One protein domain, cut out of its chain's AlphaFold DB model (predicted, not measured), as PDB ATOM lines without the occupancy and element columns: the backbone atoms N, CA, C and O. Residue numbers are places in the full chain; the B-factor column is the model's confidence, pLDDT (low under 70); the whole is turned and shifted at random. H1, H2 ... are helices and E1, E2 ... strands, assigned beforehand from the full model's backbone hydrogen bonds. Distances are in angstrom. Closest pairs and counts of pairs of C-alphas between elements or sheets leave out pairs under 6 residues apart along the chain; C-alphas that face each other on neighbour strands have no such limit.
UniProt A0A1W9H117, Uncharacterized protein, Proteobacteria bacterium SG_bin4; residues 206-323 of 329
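AT A GLANCE: This is residues 206 to 323 of the 329 residues of an uncharacterized protein of Proteobacteria bacterium SG_bin4 (UniProt A0A1W9H117). A small two-stranded hairpin, E3 and E4, forms the middle, with H2 and H3 meeting at nearly a right angle on one side of it and H4 on the other. A second hairpin, E1 and E2, lies at the far end beyond H4, and a long stretch, residues 224 to 255, runs back from it to short H1, which packs on H2. The 118 printed residues hold four named helices and four named strands, in the order E1, E2, H1, H2, H3, E3, E4, H4, both two-stranded sheets antiparallel; the class is mixed, with under half of the residues, 57, in named elements. The whole is compact, radius of gyration of the C-alphas 14.3 A, spanning 41 by 30 by 19 A.

IN THESE COORDINATES: E1, residues 210 to 214, starts at C-alpha 210 (118.216, 111.215, 108.884), and E2 is residues 218 to 223. H1 is residues 256 to 259; H2, residues 268 to 282, is 21.3 A long and starts at C-alpha 268 (129.176, 129.886, 124.742). H3 is residues 287 to 294, 11.1 A. E3 is residues 298 to 302, 13.1 A, and E4 residues 308 to 313, 16.7 A. H4, residues 314 to 321, ends at C-alpha 321 (121.984, 120.234, 116.790).

HOW THE PARTS SIT: In hairpin E1 and E2, N 212 and O 220 are 3.0 A apart, within hydrogen-bond range. The closest C-alphas of E1 and H4, Thr 214 and Thr 315, are 6.1 A apart. Those of E3 and H4, Trp 298 and Met 314, are 4.8 A apart. In hairpin E3 and E4, N 301 and O 310 are 2.8 A apart, within hydrogen-bond range. Residues 254 to 255 pair antiparallel with 308 to 309 of E4. The closest C-alphas of H2 and E3, Phe 272 and Trp 300, are 6.4 A apart. H2 and H3 touch, closest at C-alphas 277 and 287, 4.5 A, about perpendicular but only just, at 73 degrees. H1 touches H2, closest at C-alphas 256 and 274, 6.1 A. H2, H3 and H4 have every O i to N i+4 pair within hydrogen-bond range; H1 is too short for one.

THE WHOLE: The farthest C-alphas, Ala 242 and Thr 262, are 42.2 A apart. The printed part has no cut; the link E2 to H1, 32 residues, is long. Confidence is under 70 at residues 207 to 208 and 321 to 323.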
ATOM      1  N   ILE A 206     110.537 120.765 111.553       71.69
ATOM      2  CA  ILE A 206     111.068 119.400 111.650       71.69
ATOM      3  C   ILE A 206     112.430 119.358 110.949       71.69
ATOM      4  O   ILE A 206     112.566 119.843 109.828       71.69
ATOM      5  N   SER A 207     113.434 118.757 111.589       68.19
ATOM      6  CA  SER A 207     114.825 118.669 111.091       68.19
ATOM      7  C   SER A 207     115.043 117.728 109.889       68.19
ATOM      8  O   SER A 207     116.175 117.596 109.419       68.19
ATOM      9  N   GLY A 208     113.966 117.123 109.373       59.53
ATOM     10  CA  GLY A 208     113.978 116.060 108.364       59.53
ATOM     11  C   GLY A 208     114.492 114.721 108.920       59.53
ATOM     12  O   GLY A 208     115.317 114.728 109.837       59.53
ATOM     13  N   PRO A 209     114.012 113.573 108.406       72.31
ATOM     14  CA  PRO A 209     114.516 112.270 108.821       72.31
ATOM     15  C   PRO A 209     115.949 112.051 108.323       72.31
ATOM     16  O   PRO A 209     116.274 112.369 107.177       72.31
ATOM     17  N   LYS A 210     116.809 111.506 109.186       74.31
ATOM     18  CA  LYS A 210     118.216 111.215 108.884       74.31
ATOM     19  C   LYS A 210     118.593 109.794 109.287       74.31
ATOM     20  O   LYS A 210     118.024 109.235 110.224       74.31
ATOM     21  N   ASN A 211     119.576 109.252 108.571       78.12
ATOM     22  CA  ASN A 211     120.227 107.981 108.870       78.12
ATOM     23  C   ASN A 211     121.708 108.252 109.130       78.12
ATOM     24  O   ASN A 211     122.324 108.985 108.356       78.12
ATOM     25  N   TYR A 212     122.251 107.706 110.211       84.81
ATOM     26  CA  TYR A 212     123.664 107.806 110.584       84.81
ATOM     27  C   TYR A 212     123.941 106.845 111.744       84.81
ATOM     28  O   TYR A 212     123.003 106.363 112.376       84.81
ATOM     29  N   SER A 213     125.207 106.608 112.062       86.19
ATOM     30  CA  SER A 213     125.609 105.789 113.208       86.19
ATOM     31  C   SER A 213     126.444 106.628 114.174       86.19
ATOM     32  O   SER A 213     127.021 107.643 113.781       86.19
ATOM     33  N   THR A 214     126.458 106.260 115.454       85.62
ATOM     34  CA  THR A 214     127.288 106.922 116.469       85.62
ATOM     35  C   THR A 214     128.021 105.901 117.321       85.62
ATOM     36  O   THR A 214     127.511 104.817 117.606       85.62
ATOM     37  N   ASN A 215     129.208 106.286 117.787       82.69
ATOM     38  CA  ASN A 215     130.049 105.433 118.625       82.69
ATOM     39  C   ASN A 215     129.420 105.130 119.996       82.69
ATOM     40  O   ASN A 215     129.740 104.109 120.596       82.69
ATOM     41  N   ASN A 216     128.530 105.994 120.499       83.62
ATOM     42  CA  ASN A 216     127.911 105.804 121.814       83.62
ATOM     43  C   ASN A 216     126.623 104.960 121.766       83.62
ATOM     44  O   ASN A 216     126.240 104.398 122.790       83.62
ATOM     45  N   PHE A 217     125.930 104.897 120.621       88.69
ATOM     46  CA  PHE A 217     124.546 104.401 120.562       88.69
ATOM     47  C   PHE A 217     124.209 103.524 119.346       88.69
ATOM     48  O   PHE A 217     123.081 103.033 119.259       88.69
ATOM     49  N   GLY A 218     125.153 103.302 118.429       89.56
ATOM     50  CA  GLY A 218     124.930 102.514 117.219       89.56
ATOM     51  C   GLY A 218     124.115 103.268 116.167       89.56
ATOM     52  O   GLY A 218     124.296 104.469 115.965       89.56
ATOM     53  N   ASP A 219     123.235 102.556 115.467       90.94
ATOM     54  CA  ASP A 219     122.513 103.081 114.307       90.94
ATOM     55  C   ASP A 219     121.291 103.936 114.674       90.94
ATOM     56  O   ASP A 219     120.394 103.514 115.406       90.94
ATOM     57  N   PHE A 220     121.183 105.089 114.020       89.38
ATOM     58  CA  PHE A 220     119.992 105.928 113.949       89.38
ATOM     59  C   PHE A 220     119.406 105.829 112.540       89.38
ATOM     60  O   PHE A 220     120.092 106.066 111.543       89.38
ATOM     61  N   LYS A 221     118.119 105.485 112.433       89.88
ATOM     62  CA  LYS A 221     117.415 105.339 111.148       89.88
ATOM     63  C   LYS A 221     116.117 106.133 111.156       89.88
ATOM     64  O   LYS A 221     115.292 105.970 112.053       89.88
ATOM     65  N   GLN A 222     115.924 106.955 110.129       83.19
ATOM     66  CA  GLN A 222     114.760 107.812 109.897       83.19
ATOM     67  C   GLN A 222     114.442 108.725 111.087       83.19
ATOM     68  O   GLN A 222     113.276 108.958 111.407       83.19
ATOM     69  N   VAL A 223     115.482 109.229 111.757       82.31
ATOM     70  CA  VAL A 223     115.333 110.037 112.969       82.31
ATOM     71  C   VAL A 223     115.115 111.493 112.599       82.31
ATOM     72  O   VAL A 223     115.906 112.072 111.858       82.31
ATOM     73  N   ALA A 224     114.051 112.089 113.122       80.06
ATOM     74  CA  ALA A 224     113.768 113.511 113.006       80.06
ATOM     75  C   ALA A 224     113.343 114.078 114.358       80.06
ATOM     76  O   ALA A 224     112.666 113.415 115.142       80.06
ATOM     77  N   TYR A 225     113.670 115.345 114.579       84.88
ATOM     78  CA  TYR A 225     113.235 116.115 115.743       84.88
ATOM     79  C   TYR A 225     112.433 117.336 115.316       84.88
ATOM     80  O   TYR A 225     112.744 117.951 114.287       84.88
ATOM     81  N   THR A 226     111.462 117.705 116.148       81.81
ATOM     82  CA  THR A 226     110.730 118.968 116.037       81.81
ATOM     83  C   THR A 226     111.403 120.025 116.903       81.81
ATOM     84  O   THR A 226     111.764 119.756 118.047       81.81
ATOM     85  N   THR A 227     111.578 121.222 116.354       78.88
ATOM     86  CA  THR A 227     112.035 122.384 117.102       78.88
ATOM     87  C   THR A 227     110.872 123.057 117.819       78.88
ATOM     88  O   THR A 227     109.765 123.143 117.285       78.88
ATOM     89  N   ASP A 228     111.117 123.575 119.018       75.06
ATOM     90  CA  ASP A 228     110.155 124.412 119.735       75.06
ATOM     91  C   ASP A 228     109.977 125.789 119.061       75.06
ATOM     92  O   ASP A 228     110.583 126.080 118.030       75.06
ATOM     93  N   GLY A 229     109.185 126.685 119.657       73.12
ATOM     94  CA  GLY A 229     108.954 128.033 119.120       73.12
ATOM     95  C   GLY A 229     110.204 128.920 118.993       73.12
ATOM     96  O   GLY A 229     110.153 129.920 118.278       73.12
ATOM     97  N   LYS A 230     111.320 128.561 119.640       72.19
ATOM     98  CA  LYS A 230     112.612 129.265 119.602       72.19
ATOM     99  C   LYS A 230     113.688 128.504 118.823       72.19
ATOM    100  O   LYS A 230     114.791 129.014 118.651       72.19
ATOM    101  N   GLY A 231     113.380 127.303 118.332       70.81
ATOM    102  CA  GLY A 231     114.319 126.462 117.607       70.81
ATOM    103  C   GLY A 231     114.991 125.356 118.429       70.81
ATOM    104  O   GLY A 231     115.716 124.546 117.852       70.81
ATOM    105  N   SER A 232     114.782 125.277 119.743       78.62
ATOM    106  CA  SER A 232     115.397 124.225 120.562       78.62
ATOM    107  C   SER A 232     114.866 122.849 120.194       78.62
ATOM    108  O   SER A 232     113.714 122.702 119.798       78.62
ATOM    109  N   ILE A 233     115.729 121.844 120.307       83.12
ATOM    110  CA  ILE A 233     115.380 120.435 120.130       83.12
ATOM    111  C   ILE A 233     115.453 119.770 121.495       83.12
ATOM    112  O   ILE A 233     116.464 119.882 122.183       83.12
ATOM    113  N   ASP A 234     114.410 119.035 121.858       87.31
ATOM    114  CA  ASP A 234     114.499 118.047 122.927       87.31
ATOM    115  C   ASP A 234     114.987 116.725 122.320       87.31
ATOM    116  O   ASP A 234     114.227 115.982 121.698       87.31
ATOM    117  N   PHE A 235     116.284 116.452 122.465       90.19
ATOM    118  CA  PHE A 235     116.915 115.263 121.894       90.19
ATOM    119  C   PHE A 235     116.430 113.951 122.511       90.19
ATOM    120  O   PHE A 235     116.625 112.910 121.898       90.19
ATOM    121  N   ALA A 236     115.764 113.989 123.668       89.81
ATOM    122  CA  ALA A 236     115.139 112.811 124.261       89.81
ATOM    123  C   ALA A 236     113.764 112.488 123.642       89.81
ATOM    124  O   ALA A 236     113.168 111.467 123.984       89.81
ATOM    125  N   LYS A 237     113.235 113.353 122.759       89.00
ATOM    126  CA  LYS A 237     111.893 113.232 122.165       89.00
ATOM    127  C   LYS A 237     111.917 113.441 120.644       89.00
ATOM    128  O   LYS A 237     111.520 114.501 120.149       89.00
ATOM    129  N   PRO A 238     112.367 112.443 119.873       92.19
ATOM    130  CA  PRO A 238     112.261 112.481 118.420       92.19
ATOM    131  C   PRO A 238     110.792 112.488 117.984       92.19
ATOM    132  O   PRO A 238     109.929 111.863 118.596       92.19
ATOM    133  N   SER A 239     110.507 113.199 116.895       86.56
ATOM    134  CA  SER A 239     109.179 113.245 116.275       86.56
ATOM    135  C   SER A 239     108.938 112.096 115.298       86.56
ATOM    136  O   SER A 239     107.792 111.783 114.992       86.56
ATOM    137  N   GLN A 240     110.008 111.488 114.782       82.75
ATOM    138  CA  GLN A 240     109.966 110.326 113.898       82.75
ATOM    139  C   GLN A 240     111.237 109.502 114.103       82.75
ATOM    140  O   GLN A 240     112.303 110.088 114.289       82.75
ATOM    141  N   GLN A 241     111.118 108.173 114.072       93.06
ATOM    142  CA  GLN A 241     112.243 107.244 114.173       93.06
ATOM    143  C   GLN A 241     111.862 105.840 113.690       93.06
ATOM    144  O   GLN A 241     110.750 105.381 113.944       93.06
ATOM    145  N   ALA A 242     112.801 105.156 113.036       89.38
ATOM    146  CA  ALA A 242     112.745 103.719 112.753       89.38
ATOM    147  C   ALA A 242     113.733 102.927 113.628       89.38
ATOM    148  O   ALA A 242     113.405 101.842 114.092       89.38
ATOM    149  N   ALA A 243     114.918 103.486 113.892       92.81
ATOM    150  CA  ALA A 243     115.862 102.999 114.898       92.81
ATOM    151  C   ALA A 243     116.451 104.204 115.635       92.81
ATOM    152  O   ALA A 243     116.859 105.171 114.986       92.81
ATOM    153  N   TRP A 244     116.433 104.178 116.965       95.62
ATOM    154  CA  TRP A 244     116.864 105.299 117.794       95.62
ATOM    155  C   TRP A 244     117.123 104.856 119.229       95.62
ATOM    156  O   TRP A 244     116.373 104.055 119.788       95.62
ATOM    157  N   SER A 245     118.137 105.469 119.828       95.06
ATOM    158  CA  SER A 245     118.438 105.404 121.254       95.06
ATOM    159  C   SER A 245     118.513 106.824 121.798       95.06
ATOM    160  O   SER A 245     118.909 107.734 121.070       95.06
ATOM    161  N   ASN A 246     118.160 107.018 123.073       95.00
ATOM    162  CA  ASN A 246     118.225 108.339 123.694       95.00
ATOM    163  C   ASN A 246     119.669 108.858 123.694       95.00
ATOM    164  O   ASN A 246     120.491 108.319 124.432       95.00
ATOM    165  N   PRO A 247     119.981 109.912 122.920       94.75
ATOM    166  CA  PRO A 247     121.346 110.376 122.740       94.75
ATOM    167  C   PRO A 247     121.792 111.333 123.850       94.75
ATOM    168  O   PRO A 247     122.851 111.947 123.745       94.75
ATOM    169  N   VAL A 248     120.961 111.530 124.877       95.06
ATOM    170  CA  VAL A 248     121.248 112.383 126.030       95.06
ATOM    171  C   VAL A 248     121.958 111.563 127.102       95.06
ATOM    172  O   VAL A 248     121.463 110.516 127.521       95.06
ATOM    173  N   TYR A 249     123.086 112.063 127.605       94.44
ATOM    174  CA  TYR A 249     123.793 111.427 128.714       94.44
ATOM    175  C   TYR A 249     122.928 111.469 129.982       94.44
ATOM    176  O   TYR A 249     122.485 112.540 130.415       94.44
ATOM    177  N   GLY A 250     122.691 110.311 130.599       93.69
ATOM    178  CA  GLY A 250     121.844 110.191 131.788       93.69
ATOM    179  C   GLY A 250     122.322 111.072 132.947       93.69
ATOM    180  O   GLY A 250     123.506 111.109 133.266       93.69
ATOM    181  N   GLY A 251     121.405 111.812 133.576       93.69
ATOM    182  CA  GLY A 251     121.724 112.688 134.714       93.69
ATOM    183  C   GLY A 251     122.479 113.979 134.362       93.69
ATOM    184  O   GLY A 251     122.788 114.758 135.262       93.69
ATOM    185  N   SER A 252     122.739 114.248 133.078       95.69
ATOM    186  CA  SER A 252     123.507 115.425 132.635       95.69
ATOM    187  C   SER A 252     122.760 116.756 132.685       95.69
ATOM    188  O   SER A 252     123.366 117.791 132.419       95.69
ATOM    189  N   LEU A 253     121.469 116.761 133.035       95.56
ATOM    190  CA  LEU A 253     120.694 117.993 133.157       95.56
ATOM    191  C   LEU A 253     121.319 118.909 134.210       95.56
ATOM    192  O   LEU A 253     121.387 118.548 135.386       95.56
ATOM    193  N   VAL A 254     121.716 120.110 133.814       94.69
ATOM    194  CA  VAL A 254     122.223 121.168 134.696       94.69
ATOM    195  C   VAL A 254     121.473 122.466 134.435       94.69
ATOM    196  O   VAL A 254     120.976 122.688 133.335       94.69
ATOM    197  N   ASP A 255     121.397 123.317 135.453       94.69
ATOM    198  CA  ASP A 255     120.883 124.682 135.354       94.69
ATOM    199  C   ASP A 255     122.035 125.637 135.665       94.69
ATOM    200  O   ASP A 255     122.522 125.659 136.797       94.69
ATOM    201  N   LEU A 256     122.490 126.406 134.672       89.62
ATOM    202  CA  LEU A 256     123.652 127.283 134.827       89.62
ATOM    203  C   LEU A 256     123.462 128.343 135.920       89.62
ATOM    204  O   LEU A 256     124.450 128.800 136.495       89.62
ATOM    205  N   SER A 257     122.218 128.716 136.242       92.00
ATOM    206  CA  SER A 257     121.935 129.689 137.304       92.00
ATOM    207  C   SER A 257     122.366 129.187 138.687       92.00
ATOM    208  O   SER A 257     122.756 129.985 139.540       92.00
ATOM    209  N   ALA A 258     122.425 127.864 138.878       92.50
ATOM    210  CA  ALA A 258     122.890 127.236 140.110       92.50
ATOM    211  C   ALA A 258     124.384 127.471 140.392       92.50
ATOM    212  O   ALA A 258     124.840 127.236 141.509       92.50
ATOM    213  N   ALA A 259     125.160 127.952 139.413       88.94
ATOM    214  CA  ALA A 259     126.563 128.293 139.626       88.94
ATOM    215  C   ALA A 259     126.760 129.605 140.411       88.94
ATOM    216  O   ALA A 259     127.883 129.903 140.819       88.94
ATOM    217  N   GLY A 260     125.707 130.416 140.596       88.50
ATOM    218  CA  GLY A 260     125.803 131.700 141.298       88.50
ATOM    219  C   GLY A 260     126.722 132.711 140.599       88.50
ATOM    220  O   GLY A 260     127.346 133.546 141.253       88.50
ATOM    221  N   LYS A 261     126.858 132.611 139.269       84.00
ATOM    222  CA  LYS A 261     127.666 133.507 138.428       84.00
ATOM    223  C   LYS A 261     126.778 134.245 137.434       84.00
ATOM    224  O   LYS A 261     125.764 133.714 136.990       84.00
ATOM    225  N   THR A 262     127.186 135.452 137.048       89.69
ATOM    226  CA  THR A 262     126.554 136.177 135.940       89.69
ATOM    227  C   THR A 262     126.736 135.392 134.647       89.69
ATOM    228  O   THR A 262     127.866 135.081 134.265       89.69
ATOM    229  N   ILE A 263     125.625 135.085 133.980       84.94
ATOM    230  CA  ILE A 263     125.607 134.323 132.732       84.94
ATOM    231  C   ILE A 263     125.592 135.306 131.560       84.94
ATOM    232  O   ILE A 263     124.596 135.999 131.330       84.94
ATOM    233  N   ASP A 264     126.698 135.370 130.825       81.06
ATOM    234  CA  ASP A 264     126.785 136.099 129.568       81.06
ATOM    235  C   ASP A 264     126.207 135.245 128.446       81.06
ATOM    236  O   ASP A 264     126.851 134.334 127.929       81.06
ATOM    237  N   LYS A 265     125.005 135.623 128.011       76.81
ATOM    238  CA  LYS A 265     124.290 134.975 126.913       76.81
ATOM    239  C   LYS A 265     125.159 134.852 125.658       76.81
ATOM    240  O   LYS A 265     125.018 133.914 124.900       76.81
ATOM    241  N   LYS A 266     126.087 135.764 125.382       72.62
ATOM    242  CA  LYS A 266     126.886 135.676 124.150       72.62
ATOM    243  C   LYS A 266     128.107 134.768 124.271       72.62
ATOM    244  O   LYS A 266     128.746 134.481 123.260       72.62
ATOM    245  N   ASN A 267     128.414 134.285 125.472       73.31
ATOM    246  CA  ASN A 267     129.631 133.548 125.761       73.31
ATOM    247  C   ASN A 267     129.354 132.047 125.921       73.31
ATOM    248  O   ASN A 267     129.231 131.499 127.019       73.31
ATOM    249  N   ARG A 268     129.298 131.350 124.783       75.88
ATOM    250  CA  ARG A 268     129.176 129.886 124.742       75.88
ATOM    251  C   ARG A 268     130.279 129.168 125.545       75.88
ATOM    252  O   ARG A 268     129.918 128.249 126.285       75.88
ATOM    253  N   PRO A 269     131.573 129.547 125.459       80.31
ATOM    254  CA  PRO A 269     132.608 128.957 126.309       80.31
ATOM    255  C   PRO A 269     132.283 129.036 127.806       80.31
ATOM    256  O   PRO A 269     132.406 128.033 128.508       80.31
ATOM    257  N   GLN A 270     131.780 130.181 128.284       83.88
ATOM    258  CA  GLN A 270     131.352 130.334 129.675       83.88
ATOM    259  C   GLN A 270     130.245 129.333 130.023       83.88
ATOM    260  O   GLN A 270     130.331 128.651 131.041       83.88
ATOM    261  N   HIS A 271     129.227 129.197 129.172       86.00
ATOM    262  CA  HIS A 271     128.124 128.263 129.407       86.00
ATOM    263  C   HIS A 271     128.621 126.814 129.520       86.00
ATOM    264  O   HIS A 271     128.187 126.075 130.400       86.00
ATOM    265  N   PHE A 272     129.560 126.417 128.656       87.94
ATOM    266  CA  PHE A 272     130.125 125.067 128.651       87.94
ATOM    267  C   PHE A 272     130.972 124.814 129.904       87.94
ATOM    268  O   PHE A 272     130.836 123.759 130.520       87.94
ATOM    269  N   ALA A 273     131.778 125.789 130.330       84.56
ATOM    270  CA  ALA A 273     132.556 125.700 131.563       84.56
ATOM    271  C   ALA A 273     131.661 125.606 132.813       84.56
ATOM    272  O   ALA A 273     131.920 124.800 133.707       84.56
ATOM    273  N   LEU A 274     130.574 126.387 132.864       86.44
ATOM    274  CA  LEU A 274     129.586 126.311 133.944       86.44
ATOM    275  C   LEU A 274     128.859 124.959 133.944       86.44
ATOM    276  O   LEU A 274     128.657 124.379 135.010       86.44
ATOM    277  N   GLY A 275     128.510 124.432 132.767       91.94
ATOM    278  CA  GLY A 275     127.929 123.099 132.629       91.94
ATOM    279  C   GLY A 275     128.872 122.006 133.139       91.94
ATOM    280  O   GLY A 275     128.469 121.189 133.971       91.94
ATOM    281  N   ASP A 276     130.140 122.036 132.712       91.19
ATOM    282  CA  ASP A 276     131.178 121.093 133.149       91.19
ATOM    283  C   ASP A 276     131.337 121.092 134.674       91.19
ATOM    284  O   ASP A 276     131.342 120.023 135.293       91.19
ATOM    285  N   TYR A 277     131.415 122.285 135.272       90.50
ATOM    286  CA  TYR A 277     131.504 122.485 136.717       90.50
ATOM    287  C   TYR A 277     130.290 121.915 137.458       90.50
ATOM    288  O   TYR A 277     130.446 121.128 138.392       90.50
ATOM    289  N   LEU A 278     129.075 122.273 137.034       94.25
ATOM    290  CA  LEU A 278     127.848 121.853 137.708       94.25
ATOM    291  C   LEU A 278     127.625 120.342 137.614       94.25
ATOM    292  O   LEU A 278     127.234 119.720 138.601       94.25
ATOM    293  N   PHE A 279     127.889 119.741 136.455       96.38
ATOM    294  CA  PHE A 279     127.749 118.298 136.281       96.38
ATOM    295  C   PHE A 279     128.795 117.517 137.083       96.38
ATOM    296  O   PHE A 279     128.456 116.539 137.755       96.38
ATOM    297  N   ALA A 280     130.047 117.984 137.086       91.50
ATOM    298  CA  ALA A 280     131.103 117.370 137.878       91.50
ATOM    299  C   ALA A 280     130.791 117.434 139.381       91.50
ATOM    300  O   ALA A 280     130.888 116.416 140.067       91.50
ATOM    301  N   ASN A 281     130.332 118.589 139.875       90.94
ATOM    302  CA  ASN A 281     129.980 118.773 141.283       90.94
ATOM    303  C   ASN A 281     128.870 117.829 141.747       90.94
ATOM    304  O   ASN A 281     128.970 117.274 142.839       90.94
ATOM    305  N   LYS A 282     127.844 117.590 140.915       92.94
ATOM    306  CA  LYS A 282     126.779 116.612 141.219       92.94
ATOM    307  C   LYS A 282     127.321 115.208 141.482       92.94
ATOM    308  O   LYS A 282     126.715 114.450 142.230       92.94
ATOM    309  N   SER A 283     128.458 114.884 140.875       88.44
ATOM    310  CA  SER A 283     129.109 113.578 140.967       88.44
ATOM    311  C   SER A 283     130.319 113.578 141.913       88.44
ATOM    312  O   SER A 283     131.082 112.612 141.929       88.44
ATOM    313  N   GLY A 284     130.549 114.665 142.664       92.12
ATOM    314  CA  GLY A 284     131.724 114.819 143.528       92.12
ATOM    315  C   GLY A 284     133.060 114.821 142.768       92.12
ATOM    316  O   GLY A 284     134.084 114.406 143.310       92.12
ATOM    317  N   LYS A 285     133.058 115.225 141.493       93.94
ATOM    318  CA  LYS A 285     134.237 115.284 140.615       93.94
ATOM    319  C   LYS A 285     134.662 116.732 140.356       93.94
ATOM    320  O   LYS A 285     133.919 117.674 140.606       93.94
ATOM    321  N   LYS A 286     135.872 116.901 139.818       88.94
ATOM    322  CA  LYS A 286     136.370 118.189 139.304       88.94
ATOM    323  C   LYS A 286     135.841 118.436 137.889       88.94
ATOM    324  O   LYS A 286     135.628 117.477 137.158       88.94
ATOM    325  N   ALA A 287     135.711 119.698 137.477       84.94
ATOM    326  CA  ALA A 287     135.211 120.072 136.146       84.94
ATOM    327  C   ALA A 287     135.957 119.383 134.982       84.94
ATOM    328  O   ALA A 287     135.320 118.993 134.005       84.94
ATOM    329  N   SER A 288     137.269 119.144 135.127       83.62
ATOM    330  CA  SER A 288     138.091 118.437 134.134       83.62
ATOM    331  C   SER A 288     137.556 117.047 133.783       83.62
ATOM    332  O   SER A 288     137.655 116.640 132.634       83.62
ATOM    333  N   TYR A 289     136.912 116.354 134.729       91.19
ATOM    334  CA  TYR A 289     136.243 115.078 134.463       91.19
ATOM    335  C   TYR A 289     135.178 115.215 133.369       91.19
ATOM    336  O   TYR A 289     135.127 114.403 132.448       91.19
ATOM    337  N   THR A 290     134.336 116.250 133.445       87.44
ATOM    338  CA  THR A 290     133.298 116.485 132.435       87.44
ATOM    339  C   THR A 290     133.911 116.941 131.116       87.44
ATOM    340  O   THR A 290     133.472 116.506 130.054       87.44
ATOM    341  N   THR A 291     134.950 117.776 131.164       84.38
ATOM    342  CA  THR A 291     135.683 118.189 129.962       84.38
ATOM    343  C   THR A 291     136.268 116.979 129.227       84.38
ATOM    344  O   THR A 291     136.078 116.852 128.019       84.38
ATOM    345  N   ASP A 292     136.896 116.050 129.953       83.69
ATOM    346  CA  ASP A 292     137.443 114.805 129.405       83.69
ATOM    347  C   ASP A 292     136.352 113.874 128.878       83.69
ATOM    348  O   ASP A 292     136.506 113.293 127.804       83.69
ATOM    349  N   LEU A 293     135.221 113.775 129.587       88.81
ATOM    350  CA  LEU A 293     134.052 113.033 129.121       88.81
ATOM    351  C   LEU A 293     133.601 113.545 127.747       88.81
ATOM    352  O   LEU A 293     133.310 112.741 126.864       88.81
ATOM    353  N   ARG A 294     133.567 114.868 127.551       90.44
ATOM    354  CA  ARG A 294     133.103 115.493 126.307       90.44
ATOM    355  C   ARG A 294     134.025 115.298 125.108       90.44
ATOM    356  O   ARG A 294     133.504 115.315 123.995       90.44
ATOM    357  N   LYS A 295     135.339 115.111 125.293       83.69
ATOM    358  CA  LYS A 295     136.354 115.070 124.216       83.69
ATOM    359  C   LYS A 295     135.930 114.199 123.028       83.69
ATOM    360  O   LYS A 295     135.991 112.973 123.091       83.69
ATOM    361  N   GLY A 296     135.467 114.851 121.961       77.00
ATOM    362  CA  GLY A 296     135.012 114.213 120.721       77.00
ATOM    363  C   GLY A 296     133.776 113.309 120.842       77.00
ATOM    364  O   GLY A 296     133.445 112.617 119.886       77.00
ATOM    365  N   LYS A 297     133.095 113.273 121.994       86.81
ATOM    366  CA  LYS A 297     132.021 112.301 122.282       86.81
ATOM    367  C   LYS A 297     130.704 112.956 122.660       86.81
ATOM    368  O   LYS A 297     129.653 112.545 122.174       86.81
ATOM    369  N   TRP A 298     130.760 113.975 123.514       90.69
ATOM    370  CA  TRP A 298     129.580 114.639 124.055       90.69
ATOM    371  C   TRP A 298     129.709 116.143 123.921       90.69
ATOM    372  O   TRP A 298     130.785 116.715 124.080       90.69
ATOM    373  N   THR A 299     128.589 116.807 123.686       91.50
ATOM    374  CA  THR A 299     128.539 118.261 123.636       91.50
ATOM    375  C   THR A 299     127.361 118.783 124.430       91.50
ATOM    376  O   THR A 299     126.325 118.135 124.572       91.50
ATOM    377  N   TRP A 300     127.556 119.963 124.988       90.88
ATOM    378  CA  TRP A 300     126.553 120.662 125.757       90.88
ATOM    379  C   TRP A 300     125.484 121.242 124.828       90.88
ATOM    380  O   TRP A 300     125.791 122.006 123.911       90.88
ATOM    381  N   HIS A 301     124.226 120.909 125.098       89.44
ATOM    382  CA  HIS A 301     123.063 121.370 124.347       89.44
ATOM    383  C   HIS A 301     122.100 122.136 125.254       89.44
ATOM    384  O   HIS A 301     121.718 121.639 126.315       89.44
ATOM    385  N   HIS A 302     121.687 123.329 124.826       85.88
ATOM    386  CA  HIS A 302     120.712 124.164 125.533       85.88
ATOM    387  C   HIS A 302     119.278 123.676 125.312       85.88
ATOM    388  O   HIS A 302     118.817 123.505 124.180       85.88
ATOM    389  N   LEU A 303     118.545 123.511 126.409       83.06
ATOM    390  CA  LEU A 303     117.133 123.147 126.405       83.06
ATOM    391  C   LEU A 303     116.223 124.372 126.179       83.06
ATOM    392  O   LEU A 303     116.677 125.513 126.274       83.06
ATOM    393  N   PRO A 304     114.921 124.160 125.892       76.75
ATOM    394  CA  PRO A 304     113.933 125.241 125.800       76.75
ATOM    395  C   PRO A 304     113.869 126.130 127.049       76.75
ATOM    396  O   PRO A 304     113.634 127.342 126.965       76.75
ATOM    397  N   THR A 305     114.047 125.511 128.218       80.38
ATOM    398  CA  THR A 305     114.108 126.204 129.501       80.38
ATOM    399  C   THR A 305     115.420 126.969 129.588       80.38
ATOM    400  O   THR A 305     116.498 126.396 129.427       80.38
ATOM    401  N   GLN A 306     115.323 128.270 129.859       83.62
ATOM    402  CA  GLN A 306     116.478 129.157 129.932       83.62
ATOM    403  C   GLN A 306     117.533 128.609 130.903       83.62
ATOM    404  O   GLN A 306     117.192 128.162 131.994       83.62
ATOM    405  N   TYR A 307     118.802 128.654 130.484       86.00
ATOM    406  CA  TYR A 307     119.970 128.193 131.246       86.00
ATOM    407  C   TYR A 307     120.020 126.701 131.579       86.00
ATOM    408  O   TYR A 307     120.985 126.261 132.202       86.00
ATOM    409  N   GLN A 308     119.054 125.903 131.125       89.38
ATOM    410  CA  GLN A 308     119.131 124.458 131.272       89.38
ATOM    411  C   GLN A 308     119.881 123.827 130.111       89.38
ATOM    412  O   GLN A 308     119.688 124.185 128.945       89.38
ATOM    413  N   MET A 309     120.747 122.875 130.437       91.12
ATOM    414  CA  MET A 309     121.597 122.201 129.467       91.12
ATOM    415  C   MET A 309     121.714 120.715 129.773       91.12
ATOM    416  O   MET A 309     121.598 120.300 130.924       91.12
ATOM    417  N   VAL A 310     121.966 119.926 128.735       93.69
ATOM    418  CA  VAL A 310     122.240 118.487 128.818       93.69
ATOM    419  C   VAL A 310     123.434 118.131 127.939       93.69
ATOM    420  O   VAL A 310     123.715 118.825 126.961       93.69
ATOM    421  N   LEU A 311     124.123 117.041 128.263       94.06
ATOM    422  CA  LEU A 311     125.125 116.454 127.376       94.06
ATOM    423  C   LEU A 311     124.422 115.586 126.335       94.06
ATOM    424  O   LEU A 311     123.626 114.714 126.681       94.06
ATOM    425  N   VAL A 312     124.737 115.813 125.065       93.12
ATOM    426  CA  VAL A 312     124.191 115.077 123.919       93.12
ATOM    427  C   VAL A 312     125.338 114.475 123.123       93.12
ATOM    428  O   VAL A 312     126.394 115.099 122.999       93.12
ATOM    429  N   ASP A 313     125.131 113.271 122.593       92.88
ATOM    430  CA  ASP A 313     126.035 112.637 121.635       92.88
ATOM    431  C   ASP A 313     126.410 113.629 120.526       92.88
ATOM    432  O   ASP A 313     125.547 114.246 119.888       92.88
ATOM    433  N   MET A 314     127.715 113.813 120.325       87.31
ATOM    434  CA  MET A 314     128.223 114.850 119.435       87.31
ATOM    435  C   MET A 314     127.819 114.613 117.979       87.31
ATOM    436  O   MET A 314     127.541 115.581 117.274       87.31
ATOM    437  N   THR A 315     127.699 113.359 117.535       84.75
ATOM    438  CA  THR A 315     127.251 113.020 116.178       84.75
ATOM    439  C   THR A 315     125.774 113.358 115.999       84.75
ATOM    440  O   THR A 315     125.399 114.008 115.020       84.75
ATOM    441  N   VAL A 316     124.920 113.024 116.969       86.50
ATOM    442  CA  VAL A 316     123.495 113.405 116.934       86.50
ATOM    443  C   VAL A 316     123.329 114.924 116.944       86.50
ATOM    444  O   VAL A 316     122.572 115.488 116.141       86.50
ATOM    445  N   HIS A 317     124.078 115.608 117.812       86.38
ATOM    446  CA  HIS A 317     124.117 117.063 117.840       86.38
ATOM    447  C   HIS A 317     124.688 117.634 116.532       86.38
ATOM    448  O   HIS A 317     124.211 118.653 116.046       86.38
ATOM    449  N   ALA A 318     125.620 116.970 115.860       78.06
ATOM    450  CA  ALA A 318     126.106 117.446 114.573       78.06
ATOM    451  C   ALA A 318     125.043 117.353 113.477       78.06
ATOM    452  O   ALA A 318     124.823 118.312 112.727       78.06
ATOM    453  N   LYS A 319     124.313 116.235 113.427       80.00
ATOM    454  CA  LYS A 319     123.286 116.012 112.406       80.00
ATOM    455  C   LYS A 319     122.042 116.872 112.634       80.00
ATOM    456  O   LYS A 319     121.464 117.342 111.653       80.00
ATOM    457  N   HIS A 320     121.630 117.133 113.874       77.44
ATOM    458  CA  HIS A 320     120.374 117.851 114.165       77.44
ATOM    459  C   HIS A 320     120.547 119.109 115.039       77.44
ATOM    460  O   HIS A 320     119.726 120.025 114.992       77.44
ATOM    461  N   GLY A 321     121.623 119.183 115.819       63.59
ATOM    462  CA  GLY A 321     121.984 120.234 116.790       63.59
ATOM    463  C   GLY A 321     122.782 121.423 116.218       63.59
ATOM    464  O   GLY A 321     122.677 122.533 116.737       63.59
ATOM    465  N   HIS A 322     123.457 121.287 115.074       58.47
ATOM    466  CA  HIS A 322     124.208 122.402 114.461       58.47
ATOM    467  C   HIS A 322     123.382 123.315 113.534       58.47
ATOM    468  O   HIS A 322     123.840 124.391 113.156       58.47
ATOM    469  N   ASN A 323     122.131 122.957 113.218       47.91
ATOM    470  CA  ASN A 323     121.290 123.708 112.272       47.91
ATOM    471  C   ASN A 323     120.486 124.866 112.875       47.91
ATOM    472  O   ASN A 323     119.461 125.263 112.323       47.91
TER     473      ASN A 323